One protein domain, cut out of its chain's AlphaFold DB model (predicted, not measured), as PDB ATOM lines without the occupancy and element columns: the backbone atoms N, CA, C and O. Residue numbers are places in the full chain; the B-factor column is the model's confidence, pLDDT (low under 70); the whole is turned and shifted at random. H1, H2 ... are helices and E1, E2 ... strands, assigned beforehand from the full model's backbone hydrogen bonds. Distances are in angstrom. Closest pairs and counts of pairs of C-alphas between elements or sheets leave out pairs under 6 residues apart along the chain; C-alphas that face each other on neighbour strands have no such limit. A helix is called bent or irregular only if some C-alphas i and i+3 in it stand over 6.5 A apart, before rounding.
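This is residues 126 to 189 of the 210 residues of an uncharacterized protein of Riemerella anatipestifer (UniProt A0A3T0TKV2). A strongly twisted sheet of four strands, E1 to E4, with the short helix H1 on it, makes one end of the model, and a two-stranded hairpin, E5 and E6, extends from it as a long arm. Residues 174 to 179, at the tip of that arm, stick out free. The printed part has 64 residues, with one named helix and six named strands in the order E1, E2, H1, E3, E4, E5, E6, and its class is mostly strand. The larger sheet has the order E1, E2, E3, E4 and the smaller one E5, E6, both antiparallel. The whole is only just extended, close to loose, with a radius of gyration of the C-alphas of 16.4 A and spans of 52 by 26 by 17 A.

E1, residues 130 to 133, and E2, residues 138 to 141, form an antiparallel hairpin, their directions at 141 degrees. N 133 and O 138 are within hydrogen-bond range at 2.8 A. H1, residues 142 to 145, is on the sheet at a height over the sheet of 5.7 A. It is over none of the strands, but only just: 2 of its 4 C-alphas fall on E3, residues 151 to 156. The closest C-alphas of H1 and E3 are those of Ser 144 and Leu 152, 4.9 A apart. H1 is too short for any O i to N i+4 pair; its one O i to N i+3 pair is within range. E2 and E3 are antiparallel at 147 degrees, with N 155 and O 139 2.8 A apart. E3 and E4, residues 159 to 164, form a hairpin at 162 degrees, with N 152 and O 163 2.8 A apart. E1 and E4 are the edge strands; from edge to edge the strands' lines turn by 87 degrees. E5, residues 169 to 174, and E6, residues 179 to 184, form a hairpin at 152 degrees, with N 181 and O 172 2.8 A apart. E4 and E5 are apart.

E1 begins at C-alpha 130, (431.588, 310.377, 247.502). H1 is neither bent nor irregular, but only just: C-alphas 142 and 145 are 6.1 A apart. E3 is 16.0 A long and E4 17.0 A. E5 is 15.5 A long. E6 is 16.2 A long and ends at C-alpha 184, (400.991, 299.665, 246.409).

The two C-alphas farthest apart are those of Leu 126 and Asn 176, 53.9 A. The printed part has no cut, and each link between named elements is tight. The mean pLDDT of the printed part is 82.3; residues 126 to 128 and 187 to 189 are under 70.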
ATOM      1  N   LEU A 126     434.164 321.051 249.886       54.34
ATOM      2  CA  LEU A 126     433.731 319.991 249.003       54.34
ATOM      3  C   LEU A 126     433.858 318.737 249.858       54.34
ATOM      4  O   LEU A 126     434.814 317.973 249.749       54.34
ATOM      5  N   ASP A 127     432.914 318.615 250.794       56.06
ATOM      6  CA  ASP A 127     432.501 317.375 251.393       56.06
ATOM      7  C   ASP A 127     432.545 316.381 250.257       56.06
ATOM      8  O   ASP A 127     431.778 316.520 249.307       56.06
ATOM      9  N   GLN A 128     433.546 315.503 250.308       68.75
ATOM     10  CA  GLN A 128     433.841 314.513 249.289       68.75
ATOM     11  C   GLN A 128     432.497 313.984 248.792       68.75
ATOM     12  O   GLN A 128     431.771 313.361 249.557       68.75
ATOM     13  N   GLU A 129     432.091 314.345 247.571       83.56
ATOM     14  CA  GLU A 129     430.720 314.064 247.119       83.56
ATOM     15  C   GLU A 129     430.420 312.560 247.241       83.56
ATOM     16  O   GLU A 129     429.301 312.146 247.535       83.56
ATOM     17  N   TRP A 130     431.488 311.771 247.117       88.88
ATOM     18  CA  TRP A 130     431.588 310.377 247.502       88.88
ATOM     19  C   TRP A 130     432.284 310.226 248.860       88.88
ATOM     20  O   TRP A 130     433.485 310.473 248.964       88.88
ATOM     21  N   VAL A 131     431.552 309.782 249.883       89.69
ATOM     22  CA  VAL A 131     432.083 309.546 251.241       89.69
ATOM     23  C   VAL A 131     432.052 308.079 251.600       89.69
ATOM     24  O   VAL A 131     431.088 307.383 251.301       89.69
ATOM     25  N   TYR A 132     433.096 307.610 252.276       90.31
ATOM     26  CA  TYR A 132     433.079 306.295 252.897       90.31
ATOM     27  C   TYR A 132     432.175 306.293 254.138       90.31
ATOM     28  O   TYR A 132     432.398 307.046 255.085       90.31
ATOM     29  N   GLU A 133     431.161 305.437 254.129       88.06
ATOM     30  CA  GLU A 133     430.229 305.208 255.226       88.06
ATOM     31  C   GLU A 133     430.617 303.904 255.948       88.06
ATOM     32  O   GLU A 133     430.404 302.813 255.408       88.06
ATOM     33  N   PRO A 134     431.210 303.988 257.154       86.69
ATOM     34  CA  PRO A 134     431.773 302.824 257.835       86.69
ATOM     35  C   PRO A 134     430.709 301.861 258.368       86.69
ATOM     36  O   PRO A 134     430.981 300.667 258.448       86.69
ATOM     37  N   THR A 135     429.511 302.356 258.698       88.44
ATOM     38  CA  THR A 135     428.403 301.544 259.229       88.44
ATOM     39  C   THR A 135     428.026 300.411 258.278       88.44
ATOM     40  O   THR A 135     427.897 299.269 258.707       88.44
ATOM     41  N   ASP A 136     427.938 300.723 256.984       85.12
ATOM     42  CA  ASP A 136     427.533 299.784 255.934       85.12
ATOM     43  C   ASP A 136     428.709 299.354 255.030       85.12
ATOM     44  O   ASP A 136     428.506 298.658 254.031       85.12
ATOM     45  N   ASN A 137     429.944 299.762 255.362       89.44
ATOM     46  CA  ASN A 137     431.173 299.496 254.600       89.44
ATOM     47  C   ASN A 137     431.020 299.787 253.088       89.44
ATOM     48  O   ASN A 137     431.233 298.923 252.227       89.44
ATOM     49  N   ARG A 138     430.593 301.012 252.764       90.38
ATOM     50  CA  ARG A 138     430.270 301.447 251.393       90.38
ATOM     51  C   ARG A 138     430.730 302.874 251.111       90.38
ATOM     52  O   ARG A 138     431.015 303.627 252.031       90.38
ATOM     53  N   VAL A 139     430.782 303.261 249.838       92.56
ATOM     54  CA  VAL A 139     431.032 304.652 249.416       92.56
ATOM     55  C   VAL A 139     429.734 305.245 248.871       92.56
ATOM     56  O   VAL A 139     429.156 304.692 247.940       92.56
ATOM     57  N   VAL A 140     429.259 306.349 249.444       90.88
ATOM     58  CA  VAL A 140     427.925 306.920 249.192       90.88
ATOM     59  C   VAL A 140     428.007 308.275 248.502       90.88
ATOM     60  O   VAL A 140     428.875 309.083 248.831       90.88
ATOM     61  N   LEU A 141     427.078 308.541 247.579       91.44
ATOM     62  CA  LEU A 141     426.860 309.877 247.025       91.44
ATOM     63  C   LEU A 141     426.109 310.716 248.070       91.44
ATOM     64  O   LEU A 141     424.917 310.491 248.273       91.44
ATOM     65  N   LYS A 142     426.769 311.665 248.744       87.94
ATOM     66  CA  LYS A 142     426.202 312.417 249.884       87.94
ATOM     67  C   LYS A 142     424.853 313.059 249.569       87.94
ATOM     68  O   LYS A 142     423.901 312.907 250.336       87.94
ATOM     69  N   ARG A 143     424.732 313.737 248.423       87.12
ATOM     70  CA  ARG A 143     423.463 314.367 248.033       87.12
ATOM     71  C   ARG A 143     422.359 313.365 247.713       87.12
ATOM     72  O   ARG A 143     421.192 313.709 247.842       87.12
ATOM     73  N   SER A 144     422.697 312.110 247.413       87.00
ATOM     74  CA  SER A 144     421.699 311.059 247.199       87.00
ATOM     75  C   SER A 144     420.906 310.697 248.452       87.00
ATOM     76  O   SER A 144     419.975 309.920 248.324       87.00
ATOM     77  N   TYR A 145     421.193 311.262 249.631       81.69
ATOM     78  CA  TYR A 145     420.321 311.179 250.812       81.69
ATOM     79  C   TYR A 145     419.283 312.308 250.897       81.69
ATOM     80  O   TYR A 145     418.256 312.108 251.531       81.69
ATOM     81  N   GLN A 146     419.477 313.429 250.199       82.81
ATOM     82  CA  GLN A 146     418.552 314.569 250.211       82.81
ATOM     83  C   GLN A 146     417.276 314.278 249.405       82.81
ATOM     84  O   GLN A 146     417.324 313.510 248.437       82.81
ATOM     85  N   ASP A 147     416.155 314.893 249.778       75.56
ATOM     86  CA  ASP A 147     414.846 314.666 249.139       75.56
ATOM     87  C   ASP A 147     414.793 315.124 247.675       75.56
ATOM     88  O   ASP A 147     414.043 314.562 246.878       75.56
ATOM     89  N   ASP A 148     415.674 316.047 247.282       79.94
ATOM     90  CA  ASP A 148     415.834 316.499 245.893       79.94
ATOM     91  C   ASP A 148     416.270 315.370 244.935       79.94
ATOM     92  O   ASP A 148     416.167 315.499 243.714       79.94
ATOM     93  N   PHE A 149     416.757 314.245 245.473       79.12
ATOM     94  CA  PHE A 149     417.151 313.068 244.706       79.12
ATOM     95  C   PHE A 149     416.214 311.896 244.993       79.12
ATOM     96  O   PHE A 149     416.175 311.359 246.101       79.12
ATOM     97  N   ASN A 150     415.553 311.408 243.943       83.31
ATOM     98  CA  ASN A 150     414.637 310.265 243.995       83.31
ATOM     99  C   ASN A 150     415.338 308.897 244.103       83.31
ATOM    100  O   ASN A 150     414.672 307.861 244.128       83.31
ATOM    101  N   ARG A 151     416.676 308.861 244.142       84.00
ATOM    102  CA  ARG A 151     417.454 307.622 244.239       84.00
ATOM    103  C   ARG A 151     418.596 307.741 245.238       84.00
ATOM    104  O   ARG A 151     419.352 308.706 245.194       84.00
ATOM    105  N   LEU A 152     418.764 306.717 246.072       87.56
ATOM    106  CA  LEU A 152     419.946 306.499 246.905       87.56
ATOM    107  C   LEU A 152     421.023 305.792 246.074       87.56
ATOM    108  O   LEU A 152     420.748 304.750 245.478       87.56
ATOM    109  N   THR A 153     422.242 306.335 246.030       90.12
ATOM    110  CA  THR A 153     423.321 305.826 245.167       90.12
ATOM    111  C   THR A 153     424.605 305.571 245.953       90.12
ATOM    112  O   THR A 153     425.114 306.463 246.632       90.12
ATOM    113  N   TYR A 154     425.150 304.357 245.842       91.88
ATOM    114  CA  TYR A 154     426.346 303.938 246.575       91.88
ATOM    115  C   TYR A 154     427.109 302.797 245.882       91.88
ATOM    116  O   TYR A 154     426.565 302.060 245.063       91.88
ATOM    117  N   TYR A 155     428.379 302.630 246.243       92.44
ATOM    118  CA  TYR A 155     429.241 301.521 245.840       92.44
ATOM    119  C   TYR A 155     429.538 300.612 247.028       92.44
ATOM    120  O   TYR A 155     429.855 301.077 248.120       92.44
ATOM    121  N   THR A 156     429.488 299.308 246.793       88.69
ATOM    122  CA  THR A 156     429.899 298.262 247.741       88.69
ATOM    123  C   THR A 156     431.047 297.455 247.141       88.69
ATOM    124  O   THR A 156     431.334 297.575 245.948       88.69
ATOM    125  N   LYS A 157     431.640 296.534 247.913       87.19
ATOM    126  CA  LYS A 157     432.578 295.530 247.369       87.19
ATOM    127  C   LYS A 157     432.002 294.718 246.194       87.19
ATOM    128  O   LYS A 157     432.753 294.204 245.378       87.19
ATOM    129  N   ASN A 158     430.672 294.614 246.115       83.62
ATOM    130  CA  ASN A 158     429.943 293.874 245.084       83.62
ATOM    131  C   ASN A 158     429.508 294.777 243.911       83.62
ATOM    132  O   ASN A 158     428.687 294.367 243.093       83.62
ATOM    133  N   GLY A 159     430.011 296.016 243.844       86.88
ATOM    134  CA  GLY A 159     429.749 296.965 242.764       86.88
ATOM    135  C   GLY A 159     428.739 298.063 243.106       86.88
ATOM    136  O   GLY A 159     428.465 298.356 244.275       86.88
ATOM    137  N   TYR A 160     428.219 298.689 242.050       86.81
ATOM    138  CA  TYR A 160     427.314 299.838 242.095       86.81
ATOM    139  C   TYR A 160     425.889 299.450 242.501       86.81
ATOM    140  O   TYR A 160     425.346 298.439 242.047       86.81
ATOM    141  N   LYS A 161     425.262 300.291 243.324       86.94
ATOM    142  CA  LYS A 161     423.860 300.191 243.723       86.94
ATOM    143  C   LYS A 161     423.174 301.543 243.563       86.94
ATOM    144  O   LYS A 161     423.704 302.584 243.943       86.94
ATOM    145  N   SER A 162     421.960 301.501 243.023       86.19
ATOM    146  CA  SER A 162     421.072 302.652 242.918       86.19
ATOM    147  C   SER A 162     419.656 302.202 243.228       86.19
ATOM    148  O   SER A 162     419.113 301.365 242.509       86.19
ATOM    149  N   LEU A 163     419.077 302.735 244.297       81.12
ATOM    150  CA  LEU A 163     417.766 302.347 244.812       81.12
ATOM    151  C   LEU A 163     416.810 303.528 244.696       81.12
ATOM    152  O   LEU A 163     417.188 304.640 245.050       81.12
ATOM    153  N   ALA A 164     415.586 303.302 244.217       80.56
ATOM    154  CA  ALA A 164     414.546 304.326 244.271       80.56
ATOM    155  C   ALA A 164     414.173 304.607 245.734       80.56
ATOM    156  O   ALA A 164     414.004 303.674 246.522       80.56
ATOM    157  N   LYS A 165     414.063 305.885 246.092       75.62
ATOM    158  CA  LYS A 165     413.498 306.317 247.371       75.62
ATOM    159  C   LYS A 165     411.993 306.436 247.236       75.62
ATOM    160  O   LYS A 165     411.527 306.852 246.179       75.62
ATOM    161  N   ASN A 166     411.268 306.126 248.310       73.12
ATOM    162  CA  ASN A 166     409.814 306.297 248.374       73.12
ATOM    163  C   ASN A 166     409.119 305.662 247.157       73.12
ATOM    164  O   ASN A 166     408.310 306.290 246.473       73.12
ATOM    165  N   LEU A 167     409.533 304.436 246.812       75.06
ATOM    166  CA  LEU A 167     408.823 303.668 245.804       75.06
ATOM    167  C   LEU A 167     407.507 303.227 246.438       75.06
ATOM    168  O   LEU A 167     407.517 302.358 247.301       75.06
ATOM    169  N   ASN A 168     406.416 303.847 246.006       72.81
ATOM    170  CA  ASN A 168     405.091 303.661 246.601       72.81
ATOM    171  C   ASN A 168     404.203 302.748 245.744       72.81
ATOM    172  O   ASN A 168     403.189 302.221 246.196       72.81
ATOM    173  N   THR A 169     404.551 302.553 244.470       76.19
ATOM    174  CA  THR A 169     403.750 301.755 243.537       76.19
ATOM    175  C   THR A 169     404.635 301.057 242.510       76.19
ATOM    176  O   THR A 169     405.580 301.649 241.989       76.19
ATOM    177  N   ILE A 170     404.313 299.797 242.217       80.81
ATOM    178  CA  ILE A 170     404.837 299.052 241.069       80.81
ATOM    179  C   ILE A 170     403.673 298.780 240.126       80.81
ATOM    180  O   ILE A 170     402.635 298.272 240.550       80.81
ATOM    181  N   GLU A 171     403.854 299.100 238.852       83.62
ATOM    182  CA  GLU A 171     402.877 298.801 237.810       83.62
ATOM    183  C   GLU A 171     403.283 297.534 237.057       83.62
ATOM    184  O   GLU A 171     404.441 297.357 236.671       83.62
ATOM    185  N   GLY A 172     402.317 296.645 236.864       80.88
ATOM    186  CA  GLY A 172     402.431 295.440 236.055       80.88
ATOM    187  C   GLY A 172     401.273 295.347 235.068       80.88
ATOM    188  O   GLY A 172     400.264 296.031 235.215       80.88
ATOM    189  N   TYR A 173     401.404 294.495 234.057       82.69
ATOM    190  CA  TYR A 173     400.330 294.223 233.105       82.69
ATOM    191  C   TYR A 173     399.757 292.830 233.352       82.69
ATOM    192  O   TYR A 173     400.498 291.845 233.329       82.69
ATOM    193  N   ASP A 174     398.451 292.741 233.583       82.31
ATOM    194  CA  ASP A 174     397.736 291.475 233.675       82.31
ATOM    195  C   ASP A 174     397.166 291.108 232.300       82.31
ATOM    196  O   ASP A 174     396.215 291.714 231.805       82.31
ATOM    197  N   PHE A 175     397.753 290.083 231.686       84.19
ATOM    198  CA  PHE A 175     397.346 289.584 230.375       84.19
ATOM    199  C   PHE A 175     395.976 288.898 230.386       84.19
ATOM    200  O   PHE A 175     395.336 288.830 229.340       84.19
ATOM    201  N   ASN A 176     395.505 288.404 231.538       83.62
ATOM    202  CA  ASN A 176     394.203 287.740 231.620       83.62
ATOM    203  C   ASN A 176     393.065 288.759 231.568       83.62
ATOM    204  O   ASN A 176     392.062 288.542 230.891       83.62
ATOM    205  N   SER A 177     393.229 289.878 232.274       88.69
ATOM    206  CA  SER A 177     392.274 290.990 232.266       88.69
ATOM    207  C   SER A 177     392.576 292.050 231.202       88.69
ATOM    208  O   SER A 177     391.786 292.978 231.031       88.69
ATOM    209  N   ASN A 178     393.691 291.914 230.475       90.38
ATOM    210  CA  ASN A 178     394.182 292.870 229.480       90.38
ATOM    211  C   ASN A 178     394.268 294.304 230.047       90.38
ATOM    212  O   ASN A 178     393.872 295.274 229.394       90.38
ATOM    213  N   SER A 179     394.752 294.438 231.285       90.44
ATOM    214  CA  SER A 179     394.742 295.696 232.038       90.44
ATOM    215  C   SER A 179     396.032 295.922 232.832       90.44
ATOM    216  O   SER A 179     396.753 294.979 233.160       90.44
ATOM    217  N   THR A 180     396.343 297.185 233.135       91.06
ATOM    218  CA  THR A 180     397.441 297.531 234.048       91.06
ATOM    219  C   THR A 180     396.971 297.360 235.486       91.06
ATOM    220  O   THR A 180     395.934 297.894 235.875       91.06
ATOM    221  N   MET A 181     397.764 296.657 236.286       84.69
ATOM    222  CA  MET A 181     397.583 296.540 237.723       84.69
ATOM    223  C   MET A 181     398.656 297.343 238.457       84.69
ATOM    224  O   MET A 181     399.834 297.301 238.102       84.69
ATOM    225  N   SER A 182     398.254 298.040 239.513       82.88
ATOM    226  CA  SER A 182     399.160 298.784 240.383       82.88
ATOM    227  C   SER A 182     399.194 298.110 241.745       82.88
ATOM    228  O   SER A 182     398.159 297.931 242.387       82.88
ATOM    229  N   VAL A 183     400.384 297.733 242.196       80.94
ATOM    230  CA  VAL A 183     400.605 297.209 243.543       80.94
ATOM    231  C   VAL A 183     401.182 298.337 244.379       80.94
ATOM    232  O   VAL A 183     402.273 298.829 244.084       80.94
ATOM    233  N   ASN A 184     400.447 298.759 245.408       78.06
ATOM    234  CA  ASN A 184     400.991 299.665 246.409       78.06
ATOM    235  C   ASN A 184     402.089 298.915 247.186       78.06
ATOM    236  O   ASN A 184     401.868 297.806 247.676       78.06
ATOM    237  N   VAL A 185     403.277 299.509 247.236       76.75
ATOM    238  CA  VAL A 185     404.459 298.967 247.920       76.75
ATOM    239  C   VAL A 185     404.939 299.890 249.047       76.75
ATOM    240  O   VAL A 185     406.062 299.745 249.531       76.75
ATOM    241  N   ASP A 186     404.079 300.811 249.498       71.81
ATOM    242  CA  ASP A 186     404.311 301.645 250.676       71.81
ATOM    243  C   ASP A 186     404.636 300.758 251.885       71.81
ATOM    244  O   ASP A 186     403.910 299.824 252.227       71.81
ATOM    245  N   GLY A 187     405.762 301.045 252.539       61.44
ATOM    246  CA  GLY A 187     406.234 300.291 253.702       61.44
ATOM    247  C   GLY A 187     407.041 299.025 253.386       61.44
ATOM    248  O   GLY A 187     407.583 298.422 254.313       61.44
ATOM    249  N   ILE A 188     407.203 298.637 252.115       64.62
ATOM    250  CA  ILE A 188     408.141 297.571 251.739       64.62
ATOM    251  C   ILE A 188     409.564 298.139 251.720       64.62
ATOM    252  O   ILE A 188     409.893 299.032 250.939       64.62
ATOM    253  N   VAL A 189     410.450 297.585 252.552       60.50
ATOM    254  CA  VAL A 189     411.882 297.902 252.474       60.50
ATOM    255  C   VAL A 189     412.412 297.362 251.145       60.50
ATOM    256  O   VAL A 189     412.453 296.151 250.930       60.50
TER     257      VAL A 189